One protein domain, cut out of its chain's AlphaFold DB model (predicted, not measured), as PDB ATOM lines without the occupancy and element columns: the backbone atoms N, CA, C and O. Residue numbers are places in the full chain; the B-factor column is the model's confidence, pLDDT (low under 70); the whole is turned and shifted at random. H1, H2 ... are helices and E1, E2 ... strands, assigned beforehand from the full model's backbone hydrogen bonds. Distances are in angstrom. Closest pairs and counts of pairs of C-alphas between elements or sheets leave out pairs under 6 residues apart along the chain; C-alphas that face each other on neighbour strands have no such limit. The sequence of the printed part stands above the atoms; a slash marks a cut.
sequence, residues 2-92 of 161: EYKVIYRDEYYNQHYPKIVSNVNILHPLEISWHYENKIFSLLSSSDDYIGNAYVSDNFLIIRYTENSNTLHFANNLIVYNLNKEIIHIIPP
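Overview. This is residues 2 to 92 of the 161 residues of an uncharacterized protein of Chryseobacterium wanjuense (UniProt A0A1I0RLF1). The domain is a small sandwich: a strongly twisted sheet of five strands, E2 E5 E6 E7 E8, is partly face to face with a smaller sheet, E1 E3 E4, whose strands run almost along those of the first. The smaller sheet covers the E2 and E5 side of the larger one, and the short helix H1 sits at one end, grazing the smaller sheet. The printed part has 91 residues with the order E1 H1 E2 E3 E4 E5 E6 E7 E8; both sheets are antiparallel and the class is mostly strand. It is compact, with a radius of gyration of the C-alphas of 12.5 A and spans of 32 by 30 by 19 A.

Along the chain. Begin with the five-stranded sheet: E2 is residues 23 to 26, E5 is residues 50 to 55 over 12.9 A, and E6 is residues 59 to 64 over 16.0 A. E7, residues 77 to 81, covers 13.2 A, and E8, residues 86 to 90, ends at C-alpha 90, (107.751, 126.743, 137.037). In the other sheet, find E1, residues 3 to 7, from C-alpha 3 at (128.091, 128.966, 128.168). E3, residues 28 to 35, is the longest strand at 19.6 A, and E4, residues 38 to 43, covers 16.3 A. H1 is residues 10 to 15, from C-alpha 10 at (122.048, 130.793, 110.407).

Arrangement. In the larger sheet, E2 and E8 are the edge strands. E5, E6, E7 and E8 form a meander, each strand the antiparallel neighbour of the one before; look for N 54 and O 61 at 2.8 A, N 62 and O 78 at 2.8 A, and N 79 and O 88 at 2.9 A. E2 and E5 are antiparallel neighbours, with N 25 and O 53 within hydrogen-bond range at 2.7 A. In the smaller sheet, E3 is the inner strand: N 4 and O 32 are 2.8 A apart towards E1, and N 42 and O 31 are 2.8 A apart towards E4, with which E3 forms a hairpin. Between the sheets, the closest C-alphas of E3 and E5 are those of Pro 28 and Ile 50, 6.4 A apart. E8 is apart from E1, E3 and E4. H1 only grazes the smaller sheet with residues 12 to 14; in it each O i to N i+4 pair is within hydrogen-bond range.

Size, cuts and confidence. The C-alphas farthest apart, those of Asn 37 and Pro 92, are 34.7 A apart. The printed part has no cut. The one long link is E6 to E7, residues 65 to 76. The mean pLDDT of the printed part is 94.4, and no printed residue is under 70.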
ATOM      1  N   GLU A   2     130.720 130.505 131.921       95.62
ATOM      2  CA  GLU A   2     130.539 130.735 130.485       95.62
ATOM      3  C   GLU A   2     129.800 129.566 129.842       95.62
ATOM      4  O   GLU A   2     130.081 128.397 130.119       95.62
ATOM      5  N   TYR A   3     128.870 129.904 128.956       98.19
ATOM      6  CA  TYR A   3     128.091 128.966 128.168       98.19
ATOM      7  C   TYR A   3     128.443 129.137 126.703       98.19
ATOM      8  O   TYR A   3     128.420 130.251 126.177       98.19
ATOM      9  N   LYS A   4     128.725 128.026 126.033       98.31
ATOM     10  CA  LYS A   4     128.824 127.976 124.583       98.31
ATOM     11  C   LYS A   4     127.443 127.704 123.999       98.31
ATOM     12  O   LYS A   4     126.734 126.816 124.462       98.31
ATOM     13  N   VAL A   5     127.086 128.448 122.961       98.00
ATOM     14  CA  VAL A   5     125.785 128.345 122.298       98.00
ATOM     15  C   VAL A   5     125.980 128.086 120.813       98.00
ATOM     16  O   VAL A   5     126.773 128.754 120.144       98.00
ATOM     17  N   ILE A   6     125.228 127.119 120.298       97.44
ATOM     18  CA  ILE A   6     124.979 126.951 118.869       97.44
ATOM     19  C   ILE A   6     123.514 127.290 118.650       97.44
ATOM     20  O   ILE A   6     122.636 126.693 119.275       97.44
ATOM     21  N   TYR A   7     123.244 128.256 117.779       96.62
ATOM     22  CA  TYR A   7     121.875 128.646 117.464       96.62
ATOM     23  C   TYR A   7     121.304 127.748 116.373       96.62
ATOM     24  O   TYR A   7     122.051 127.156 115.590       96.62
ATOM     25  N   ARG A   8     119.979 127.636 116.320       90.38
ATOM     26  CA  ARG A   8     119.306 126.787 115.335       90.38
ATOM     27  C   ARG A   8     119.433 127.317 113.914       90.38
ATOM     28  O   ARG A   8     119.792 126.551 113.024       90.38
ATOM     29  N   ASP A   9     119.188 128.608 113.722       91.31
ATOM     30  CA  ASP A   9     119.201 129.211 112.390       91.31
ATOM     31  C   ASP A   9     120.492 129.983 112.125       91.31
ATOM     32  O   ASP A   9     121.157 130.500 113.032       91.31
ATOM     33  N   GLU A  10     120.850 130.082 110.848       92.44
ATOM     34  CA  GLU A  10     122.048 130.793 110.407       92.44
ATOM     35  C   GLU A  10     122.005 132.276 110.800       92.44
ATOM     36  O   GLU A  10     123.008 132.813 111.270       92.44
ATOM     37  N   TYR A  11     120.827 132.903 110.707       92.88
ATOM     38  CA  TYR A  11     120.622 134.289 111.123       92.88
ATOM     39  C   TYR A  11     121.095 134.521 112.565       92.88
ATOM     40  O   TYR A  11     121.933 135.391 112.807       92.88
ATOM     41  N   TYR A  12     120.640 133.702 113.516       91.50
ATOM     42  CA  TYR A  12     121.042 133.837 114.916       91.50
ATOM     43  C   TYR A  12     122.540 133.568 115.111       91.50
ATOM     44  O   TYR A  12     123.214 134.316 115.814       91.50
ATOM     45  N   ASN A  13     123.099 132.566 114.424       90.69
ATOM     46  CA  ASN A  13     124.533 132.258 114.498       90.69
ATOM     47  C   ASN A  13     125.450 133.378 113.980       90.69
ATOM     48  O   ASN A  13     126.623 133.414 114.366       90.69
ATOM     49  N   GLN A  14     124.950 134.240 113.091       94.31
ATOM     50  CA  GLN A  14     125.686 135.382 112.544       94.31
ATOM     51  C   GLN A  14     125.559 136.644 113.411       94.31
ATOM     52  O   GLN A  14     126.477 137.460 113.417       94.31
ATOM     53  N   HIS A  15     124.451 136.801 114.145       94.75
ATOM     54  CA  HIS A  15     124.115 138.054 114.835       94.75
ATOM     55  C   HIS A  15     124.211 137.985 116.366       94.75
ATOM     56  O   HIS A  15     124.271 139.033 117.006       94.75
ATOM     57  N   TYR A  16     124.247 136.789 116.962       94.31
ATOM     58  CA  TYR A  16     124.266 136.612 118.415       94.31
ATOM     59  C   TYR A  16     125.584 135.998 118.917       94.31
ATOM     60  O   TYR A  16     126.217 135.193 118.223       94.31
ATOM     61  N   PRO A  17     126.021 136.353 120.140       95.25
ATOM     62  CA  PRO A  17     127.246 135.825 120.728       95.25
ATOM     63  C   PRO A  17     127.160 134.312 120.964       95.25
ATOM     64  O   PRO A  17     126.145 133.788 121.421       95.25
ATOM     65  N   LYS A  18     128.263 133.609 120.683       96.50
ATOM     66  CA  LYS A  18     128.391 132.147 120.862       96.50
ATOM     67  C   LYS A  18     128.956 131.745 122.222       96.50
ATOM     68  O   LYS A  18     128.934 130.566 122.551       96.50
ATOM     69  N   ILE A  19     129.490 132.703 122.972       97.50
ATOM     70  CA  ILE A  19     129.947 132.537 124.352       97.50
ATOM     71  C   ILE A  19     129.211 133.591 125.169       97.50
ATOM     72  O   ILE A  19     129.298 134.778 124.852       97.50
ATOM     73  N   VAL A  20     128.439 133.158 126.162       96.56
ATOM     74  CA  VAL A  20     127.530 134.023 126.924       96.56
ATOM     75  C   VAL A  20     127.564 133.704 128.416       96.56
ATOM     76  O   VAL A  20     127.955 132.610 128.821       96.56
ATOM     77  N   SER A  21     127.133 134.657 129.241       96.06
ATOM     78  CA  SER A  21     126.962 134.477 130.687       96.06
ATOM     79  C   SER A  21     125.870 135.408 131.214       96.06
ATOM     80  O   SER A  21     125.833 136.576 130.833       96.06
ATOM     81  N   ASN A  22     124.983 134.909 132.082       94.62
ATOM     82  CA  ASN A  22     123.910 135.705 132.698       94.62
ATOM     83  C   ASN A  22     122.977 136.405 131.681       94.62
ATOM     84  O   ASN A  22     122.588 137.559 131.887       94.62
ATOM     85  N   VAL A  23     122.616 135.713 130.588       95.06
ATOM     86  CA  VAL A  23     121.792 136.253 129.486       95.06
ATOM     87  C   VAL A  23     120.635 135.329 129.109       95.06
ATOM     88  O   VAL A  23     120.679 134.121 129.350       95.06
ATOM     89  N   ASN A  24     119.631 135.906 128.446       95.44
ATOM     90  CA  ASN A  24     118.628 135.163 127.692       95.44
ATOM     91  C   ASN A  24     119.158 134.805 126.291       95.44
ATOM     92  O   ASN A  24     119.815 135.610 125.634       95.44
ATOM     93  N   ILE A  25     118.857 133.595 125.839       95.38
ATOM     94  CA  ILE A  25     119.299 132.997 124.583       95.38
ATOM     95  C   ILE A  25     118.047 132.656 123.779       95.38
ATOM     96  O   ILE A  25     117.179 131.919 124.251       95.38
ATOM     97  N   LEU A  26     117.960 133.170 122.554       93.88
ATOM     98  CA  LEU A  26     116.845 132.903 121.645       93.88
ATOM     99  C   LEU A  26     117.159 131.690 120.762       93.88
ATOM    100  O   LEU A  26     118.253 131.609 120.213       93.88
ATOM    101  N   HIS A  27     116.212 130.764 120.611       93.12
ATOM    102  CA  HIS A  27     116.276 129.624 119.683       93.12
ATOM    103  C   HIS A  27     117.604 128.827 119.687       93.12
ATOM    104  O   HIS A  27     118.187 128.577 118.620       93.12
ATOM    105  N   PRO A  28     118.123 128.412 120.860       96.38
ATOM    106  CA  PRO A  28     119.330 127.601 120.907       96.38
ATOM    107  C   PRO A  28     119.080 126.211 120.305       96.38
ATOM    108  O   PRO A  28     118.089 125.543 120.608       96.38
ATOM    109  N   LEU A  29     120.015 125.745 119.478       97.06
ATOM    110  CA  LEU A  29     120.115 124.335 119.097       97.06
ATOM    111  C   LEU A  29     120.864 123.543 120.170       97.06
ATOM    112  O   LEU A  29     120.456 122.439 120.526       97.06
ATOM    113  N   GLU A  30     121.935 124.126 120.702       97.94
ATOM    114  CA  GLU A  30     122.744 123.553 121.771       97.94
ATOM    115  C   GLU A  30     123.192 124.646 122.744       97.94
ATOM    116  O   GLU A  30     123.624 125.723 122.328       97.94
ATOM    117  N   ILE A  31     123.145 124.329 124.037       98.44
ATOM    118  CA  ILE A  31     123.802 125.086 125.106       98.44
ATOM    119  C   ILE A  31     124.749 124.124 125.815       98.44
ATOM    120  O   ILE A  31     124.289 123.124 126.364       98.44
ATOM    121  N   SER A  32     126.047 124.411 125.837       98.44
ATOM    122  CA  SER A  32     127.052 123.596 126.527       98.44
ATOM    123  C   SER A  32     127.902 124.414 127.493       98.44
ATOM    124  O   SER A  32     128.133 125.604 127.296       98.44
ATOM    125  N   TRP A  33     128.337 123.784 128.583       98.25
ATOM    126  CA  TRP A  33     129.129 124.430 129.633       98.25
ATOM    127  C   TRP A  33     130.028 123.427 130.348       98.25
ATOM    128  O   TRP A  33     129.838 122.211 130.268       98.25
ATOM    129  N   HIS A  34     131.033 123.951 131.044       97.50
ATOM    130  CA  HIS A  34     131.952 123.163 131.855       97.50
ATOM    131  C   HIS A  34     131.636 123.379 133.334       97.50
ATOM    132  O   HIS A  34     131.573 124.515 133.794       97.50
ATOM    133  N   TYR A  35     131.475 122.300 134.094       97.19
ATOM    134  CA  TYR A  35     131.248 122.358 135.537       97.19
ATOM    135  C   TYR A  35     131.907 121.150 136.216       97.19
ATOM    136  O   TYR A  35     131.784 120.030 135.731       97.19
ATOM    137  N   GLU A  36     132.672 121.379 137.290       94.12
ATOM    138  CA  GLU A  36     133.379 120.333 138.060       94.12
ATOM    139  C   GLU A  36     134.161 119.315 137.193       94.12
ATOM    140  O   GLU A  36     134.046 118.100 137.352       94.12
ATOM    141  N   ASN A  37     134.972 119.813 136.249       94.38
ATOM    142  CA  ASN A  37     135.763 119.015 135.290       94.38
ATOM    143  C   ASN A  37     134.940 118.133 134.331       94.38
ATOM    144  O   ASN A  37     135.498 117.258 133.666       94.38
ATOM    145  N   LYS A  38     133.629 118.360 134.226       97.12
ATOM    146  CA  LYS A  38     132.742 117.705 133.263       97.12
ATOM    147  C   LYS A  38     132.207 118.717 132.261       97.12
ATOM    148  O   LYS A  38     132.091 119.905 132.555       97.12
ATOM    149  N   ILE A  39     131.874 118.218 131.076       97.44
ATOM    150  CA  ILE A  39     131.203 118.987 130.030       97.44
ATOM    151  C   ILE A  39     129.749 118.539 130.002       97.44
ATOM    152  O   ILE A  39     129.465 117.345 129.880       97.44
ATOM    153  N   PHE A  40     128.841 119.498 130.104       98.38
ATOM    154  CA  PHE A  40     127.407 119.285 130.009       98.38
ATOM    155  C   PHE A  40     126.863 119.976 128.763       98.38
ATOM    156  O   PHE A  40     127.419 120.972 128.297       98.38
ATOM    157  N   SER A  41     125.761 119.451 128.231       97.81
ATOM    158  CA  SER A  41     125.026 120.095 127.147       97.81
ATOM    159  C   SER A  41     123.524 119.831 127.225       97.81
ATOM    160  O   SER A  41     123.080 118.756 127.645       97.81
ATOM    161  N   LEU A  42     122.736 120.819 126.809       97.06
ATOM    162  CA  LEU A  42     121.313 120.709 126.502       97.06
ATOM    163  C   LEU A  42     121.145 120.846 124.992       97.06
ATOM    164  O   LEU A  42     121.620 121.813 124.402       97.06
ATOM    165  N   LEU A  43     120.479 119.864 124.390       96.31
ATOM    166  CA  LEU A  43     120.231 119.798 122.956       96.31
ATOM    167  C   LEU A  43     118.743 119.984 122.708       96.31
ATOM    168  O   LEU A  43     117.918 119.313 123.328       96.31
ATOM    169  N   SER A  44     118.416 120.880 121.790       94.62
ATOM    170  CA  SER A  44     117.056 121.043 121.312       94.62
ATOM    171  C   SER A  44     116.758 120.013 120.223       94.62
ATOM    172  O   SER A  44     117.539 119.854 119.286       94.62
ATOM    173  N   SER A  45     115.619 119.326 120.320       92.44
ATOM    174  CA  SER A  45     115.191 118.316 119.344       92.44
ATOM    175  C   SER A  45     113.916 118.748 118.604       92.44
ATOM    176  O   SER A  45     113.452 119.882 118.758       92.44
ATOM    177  N   SER A  46     113.392 117.879 117.733       88.06
ATOM    178  CA  SER A  46     112.046 118.020 117.158       88.06
ATOM    179  C   SER A  46     110.952 117.810 118.200       88.06
ATOM    180  O   SER A  46     109.900 118.434 118.114       88.06
ATOM    181  N   ASP A  47     111.228 116.937 119.164       90.12
ATOM    182  CA  ASP A  47     110.257 116.448 120.136       90.12
ATOM    183  C   ASP A  47     110.191 117.356 121.363       90.12
ATOM    184  O   ASP A  47     109.131 117.511 121.951       90.12
ATOM    185  N   ASP A  48     111.313 117.978 121.727       91.44
ATOM    186  CA  ASP A  48     111.448 118.902 122.847       91.44
ATOM    187  C   ASP A  48     112.255 120.125 122.373       91.44
ATOM    188  O   ASP A  48     113.472 120.262 122.566       91.44
ATOM    189  N   TYR A  49     111.565 121.017 121.664       91.38
ATOM    190  CA  TYR A  49     112.164 122.227 121.108       91.38
ATOM    191  C   TYR A  49     112.403 123.263 122.214       91.38
ATOM    192  O   TYR A  49     111.485 123.594 122.958       91.38
ATOM    193  N   ILE A  50     113.608 123.837 122.283       95.00
ATOM    194  CA  ILE A  50     113.955 124.909 123.220       95.00
ATOM    195  C   ILE A  50     113.663 126.240 122.530       95.00
ATOM    196  O   ILE A  50     114.363 126.635 121.600       95.00
ATOM    197  N   GLY A  51     112.610 126.922 122.981       92.88
ATOM    198  CA  GLY A  51     112.242 128.252 122.495       92.88
ATOM    199  C   GLY A  51     113.268 129.296 122.908       92.88
ATOM    200  O   GLY A  51     113.844 129.988 122.072       92.88
ATOM    201  N   ASN A  52     113.511 129.367 124.213       95.00
ATOM    202  CA  ASN A  52     114.429 130.317 124.825       95.00
ATOM    203  C   ASN A  52     115.050 129.692 126.071       95.00
ATOM    204  O   ASN A  52     114.480 128.780 126.677       95.00
ATOM    205  N   ALA A  53     116.199 130.214 126.474       97.00
ATOM    206  CA  ALA A  53     116.863 129.802 127.696       97.00
ATOM    207  C   ALA A  53     117.501 131.000 128.388       97.00
ATOM    208  O   ALA A  53     118.202 131.776 127.753       97.00
ATOM    209  N   TYR A  54     117.336 131.102 129.699       97.56
ATOM    210  CA  TYR A  54     118.162 131.970 130.521       97.56
ATOM    211  C   TYR A  54     119.265 131.150 131.174       97.56
ATOM    212  O   TYR A  54     118.995 130.144 131.832       97.56
ATOM    213  N   VAL A  55     120.510 131.580 130.998       97.19
ATOM    214  CA  VAL A  55     121.673 130.961 131.639       97.19
ATOM    215  C   VAL A  55     122.225 131.901 132.694       97.19
ATOM    216  O   VAL A  55     122.339 133.098 132.444       97.19
ATOM    217  N   SER A  56     122.579 131.371 133.861       95.81
ATOM    218  CA  SER A  56     123.163 132.139 134.963       95.81
ATOM    219  C   SER A  56     124.368 131.432 135.563       95.81
ATOM    220  O   SER A  56     124.693 130.313 135.185       95.81
ATOM    221  N   ASP A  57     125.010 132.052 136.545       95.25
ATOM    222  CA  ASP A  57     126.104 131.413 137.276       95.25
ATOM    223  C   ASP A  57     125.671 130.256 138.188       95.25
ATOM    224  O   ASP A  57     126.530 129.490 138.612       95.25
ATOM    225  N   ASN A  58     124.372 130.107 138.475       95.75
ATOM    226  CA  ASN A  58     123.863 129.145 139.463       95.75
ATOM    227  C   ASN A  58     122.948 128.068 138.859       95.75
ATOM    228  O   ASN A  58     122.894 126.940 139.348       95.75
ATOM    229  N   PHE A  59     122.199 128.416 137.815       97.44
ATOM    230  CA  PHE A  59     121.193 127.557 137.193       97.44
ATOM    231  C   PHE A  59     120.905 127.982 135.749       97.44
ATOM    232  O   PHE A  59     121.298 129.063 135.300       97.44
ATOM    233  N   LEU A  60     120.164 127.142 135.032       98.31
ATOM    234  CA  LEU A  60     119.583 127.453 133.731       98.31
ATOM    235  C   LEU A  60     118.058 127.370 133.829       98.31
ATOM    236  O   LEU A  60     117.537 126.438 134.435       98.31
ATOM    237  N   ILE A  61     117.347 128.305 133.203       98.19
ATOM    238  CA  ILE A  61     115.890 128.265 133.028       98.19
ATOM    239  C   ILE A  61     115.613 128.032 131.551       98.19
ATOM    240  O   ILE A  61     115.998 128.844 130.713       98.19
ATOM    241  N   ILE A  62     114.936 126.938 131.226       97.62
ATOM    242  CA  ILE A  62     114.672 126.520 129.851       97.62
ATOM    243  C   ILE A  62     113.178 126.594 129.580       97.62
ATOM    244  O   ILE A  62     112.379 125.992 130.299       97.62
ATOM    245  N   ARG A  63     112.801 127.303 128.516       95.94
ATOM    246  CA  ARG A  63     111.448 127.279 127.965       95.94
ATOM    247  C   ARG A  63     111.421 126.310 126.796       95.94
ATOM    248  O   ARG A  63     111.993 126.593 125.739       95.94
ATOM    249  N   TYR A  64     110.714 125.203 126.971       93.94
ATOM    250  CA  TYR A  64     110.364 124.323 125.863       93.94
ATOM    251  C   TYR A  64     109.098 124.827 125.166       93.94
ATOM    252  O   TYR A  64     108.325 125.600 125.736       93.94
ATOM    253  N   THR A  65     108.895 124.454 123.906       88.06
ATOM    254  CA  THR A  65     107.647 124.782 123.207       88.06
ATOM    255  C   THR A  65     106.479 124.002 123.798       88.06
ATOM    256  O   THR A  65     106.637 122.941 124.397       88.06
ATOM    257  N   GLU A  66     105.271 124.515 123.597       83.56
ATOM    258  CA  GLU A  66     104.032 123.862 124.041       83.56
ATOM    259  C   GLU A  66     103.804 122.469 123.433       83.56
ATOM    260  O   GLU A  66     103.064 121.669 123.994       83.56
ATOM    261  N   ASN A  67     104.492 122.158 122.331       84.62
ATOM    262  CA  ASN A  67     104.420 120.871 121.639       84.62
ATOM    263  C   ASN A  67     105.461 119.854 122.141       84.62
ATOM    264  O   ASN A  67     105.696 118.857 121.463       84.62
ATOM    265  N   SER A  68     106.107 120.109 123.285       86.75
ATOM    266  CA  SER A  68     107.062 119.171 123.879       86.75
ATOM    267  C   SER A  68     106.398 117.819 124.159       86.75
ATOM    268  O   SER A  68     105.363 117.762 124.826       86.75
ATOM    269  N   ASN A  69     107.018 116.723 123.723       87.06
ATOM    270  CA  ASN A  69     106.550 115.367 124.030       87.06
ATOM    271  C   ASN A  69     106.758 115.015 125.509       87.06
ATOM    272  O   ASN A  69     106.030 114.189 126.072       87.06
ATOM    273  N   THR A  70     107.737 115.641 126.163       87.62
ATOM    274  CA  THR A  70     107.948 115.486 127.600       87.62
ATOM    275  C   THR A  70     106.852 116.218 128.383       87.62
ATOM    276  O   THR A  70     106.776 117.445 128.381       87.62
ATOM    277  N   LEU A  71     106.029 115.459 129.121       79.06
ATOM    278  CA  LEU A  71     104.813 115.944 129.799       79.06
ATOM    279  C   LEU A  71     105.023 117.200 130.662       79.06
ATOM    280  O   LEU A  71     104.162 118.073 130.709       79.06
ATOM    281  N   HIS A  72     106.155 117.292 131.364       82.19
ATOM    282  CA  HIS A  72     106.443 118.420 132.251       82.19
ATOM    283  C   HIS A  72     107.017 119.642 131.529       82.19
ATOM    284  O   HIS A  72     107.027 120.722 132.113       82.19
ATOM    285  N   PHE A  73     107.496 119.491 130.294       87.56
ATOM    286  CA  PHE A  73     108.141 120.561 129.531       87.56
ATOM    287  C   PHE A  73     107.122 121.445 128.828       87.56
ATOM    288  O   PHE A  73     107.291 122.662 128.794       87.56
ATOM    289  N   ALA A  74     106.043 120.844 128.324       83.88
ATOM    290  CA  ALA A  74     104.968 121.590 127.699       83.88
ATOM    291  C   ALA A  74     104.443 122.670 128.661       83.88
ATOM    292  O   ALA A  74     104.027 122.383 129.786       83.88
ATOM    293  N   ASN A  75     104.465 123.920 128.192       86.38
ATOM    294  CA  ASN A  75     103.889 125.106 128.839       86.38
ATOM    295  C   ASN A  75     104.606 125.627 130.094       86.38
ATOM    296  O   ASN A  75     104.210 126.681 130.593       86.38
ATOM    297  N   ASN A  76     105.657 124.958 130.572       92.62
ATOM    298  CA  ASN A  76     106.369 125.310 131.805       92.62
ATOM    299  C   ASN A  76     107.797 125.808 131.523       92.62
ATOM    300  O   ASN A  76     108.353 125.579 130.448       92.62
ATOM    301  N   LEU A  77     108.417 126.447 132.519       96.44
ATOM    302  CA  LEU A  77     109.871 126.626 132.547       96.44
ATOM    303  C   LEU A  77     110.507 125.512 133.367       96.44
ATOM    304  O   LEU A  77     110.037 125.174 134.454       96.44
ATOM    305  N   ILE A  78     111.616 124.986 132.866       97.50
ATOM    306  CA  ILE A  78     112.378 123.927 133.516       97.50
ATOM    307  C   ILE A  78     113.670 124.514 134.046       97.50
ATOM    308  O   ILE A  78     114.453 125.088 133.290       97.50
ATOM    309  N   VAL A  79     113.892 124.370 135.348       98.25
ATOM    310  CA  VAL A  79     115.092 124.876 136.002       98.25
ATOM    311  C   VAL A  79     116.068 123.731 136.203       98.25
ATOM    312  O   VAL A  79     115.771 122.770 136.917       98.25
ATOM    313  N   TYR A  80     117.236 123.853 135.584       98.31
ATOM    314  CA  TYR A  80     118.350 122.928 135.736       98.31
ATOM    315  C   TYR A  80     119.419 123.529 136.645       98.31
ATOM    316  O   TYR A  80     119.759 124.705 136.511       98.31
ATOM    317  N   ASN A  81     120.013 122.716 137.514       98.00
ATOM    318  CA  ASN A  81     121.289 123.071 138.132       98.00
ATOM    319  C   ASN A  81     122.456 122.911 137.132       98.00
ATOM    320  O   ASN A  81     122.289 122.428 136.008       98.00
ATOM    321  N   LEU A  82     123.670 123.276 137.551       97.69
ATOM    322  CA  LEU A  82     124.875 123.175 136.715       97.69
ATOM    323  C   LEU A  82     125.323 121.731 136.427       97.69
ATOM    324  O   LEU A  82     126.120 121.519 135.516       97.69
ATOM    325  N   ASN A  83     124.779 120.745 137.147       97.50
ATOM    326  CA  ASN A  83     124.953 119.314 136.880       97.50
ATOM    327  C   ASN A  83     123.886 118.749 135.923       97.50
ATOM    328  O   ASN A  83     123.829 117.536 135.720       97.50
ATOM    329  N   LYS A  84     123.060 119.613 135.306       97.19
ATOM    330  CA  LYS A  84     121.973 119.237 134.384       97.19
ATOM    331  C   LYS A  84     120.867 118.403 135.058       97.19
ATOM    332  O   LYS A  84     120.180 117.620 134.406       97.19
ATOM    333  N   GLU A  85     120.644 118.591 136.352       97.62
ATOM    334  CA  GLU A  85     119.522 117.987 137.076       97.62
ATOM    335  C   GLU A  85     118.368 118.985 137.162       97.62
ATOM    336  O   GLU A  85     118.588 120.166 137.435       97.62
ATOM    337  N   ILE A  86     117.136 118.517 136.943       97.19
ATOM    338  CA  ILE A  86     115.940 119.350 137.104       97.19
ATOM    339  C   ILE A  86     115.715 119.572 138.600       97.19
ATOM    340  O   ILE A  86     115.441 118.624 139.335       97.19
ATOM    341  N   ILE A  87     115.803 120.826 139.037       97.31
ATOM    342  CA  ILE A  87     115.603 121.225 140.437       97.31
ATOM    343  C   ILE A  87     114.255 121.911 140.669       97.31
ATOM    344  O   ILE A  87     113.783 121.968 141.804       97.31
ATOM    345  N   HIS A  88     113.622 122.427 139.610       97.38
ATOM    346  CA  HIS A  88     112.328 123.092 139.710       97.38
ATOM    347  C   HIS A  88     111.566 123.090 138.376       97.38
ATOM    348  O   HIS A  88     112.175 123.109 137.304       97.38
ATOM    349  N   ILE A  89     110.232 123.095 138.444       96.25
ATOM    350  CA  ILE A  89     109.330 123.262 137.295       96.25
ATOM    351  C   ILE A  89     108.418 124.443 137.616       96.25
ATOM    352  O   ILE A  89     107.650 124.384 138.576       96.25
ATOM    353  N   ILE A  90     108.504 125.507 136.821       96.19
ATOM    354  CA  ILE A  90     107.751 126.743 137.037       96.19
ATOM    355  C   ILE A  90     106.547 126.743 136.090       96.19
ATOM    356  O   ILE A  90     106.740 126.763 134.868       96.19
ATOM    357  N   PRO A  91     105.310 126.741 136.614       93.88
ATOM    358  CA  PRO A  91     104.121 126.820 135.781       93.88
ATOM    359  C   PRO A  91     103.968 128.204 135.130       93.88
ATOM    360  O   PRO A  91     104.579 129.182 135.582       93.88
ATOM    361  N   PRO A  92     103.121 128.335 134.093       92.75
ATOM    362  CA  PRO A  92     102.748 129.640 133.563       92.75
ATOM    363  C   PRO A  92     102.132 130.518 134.663       92.75
ATOM    364  O   PRO A  92     101.352 130.021 135.486       92.75
TER     365      PRO A  92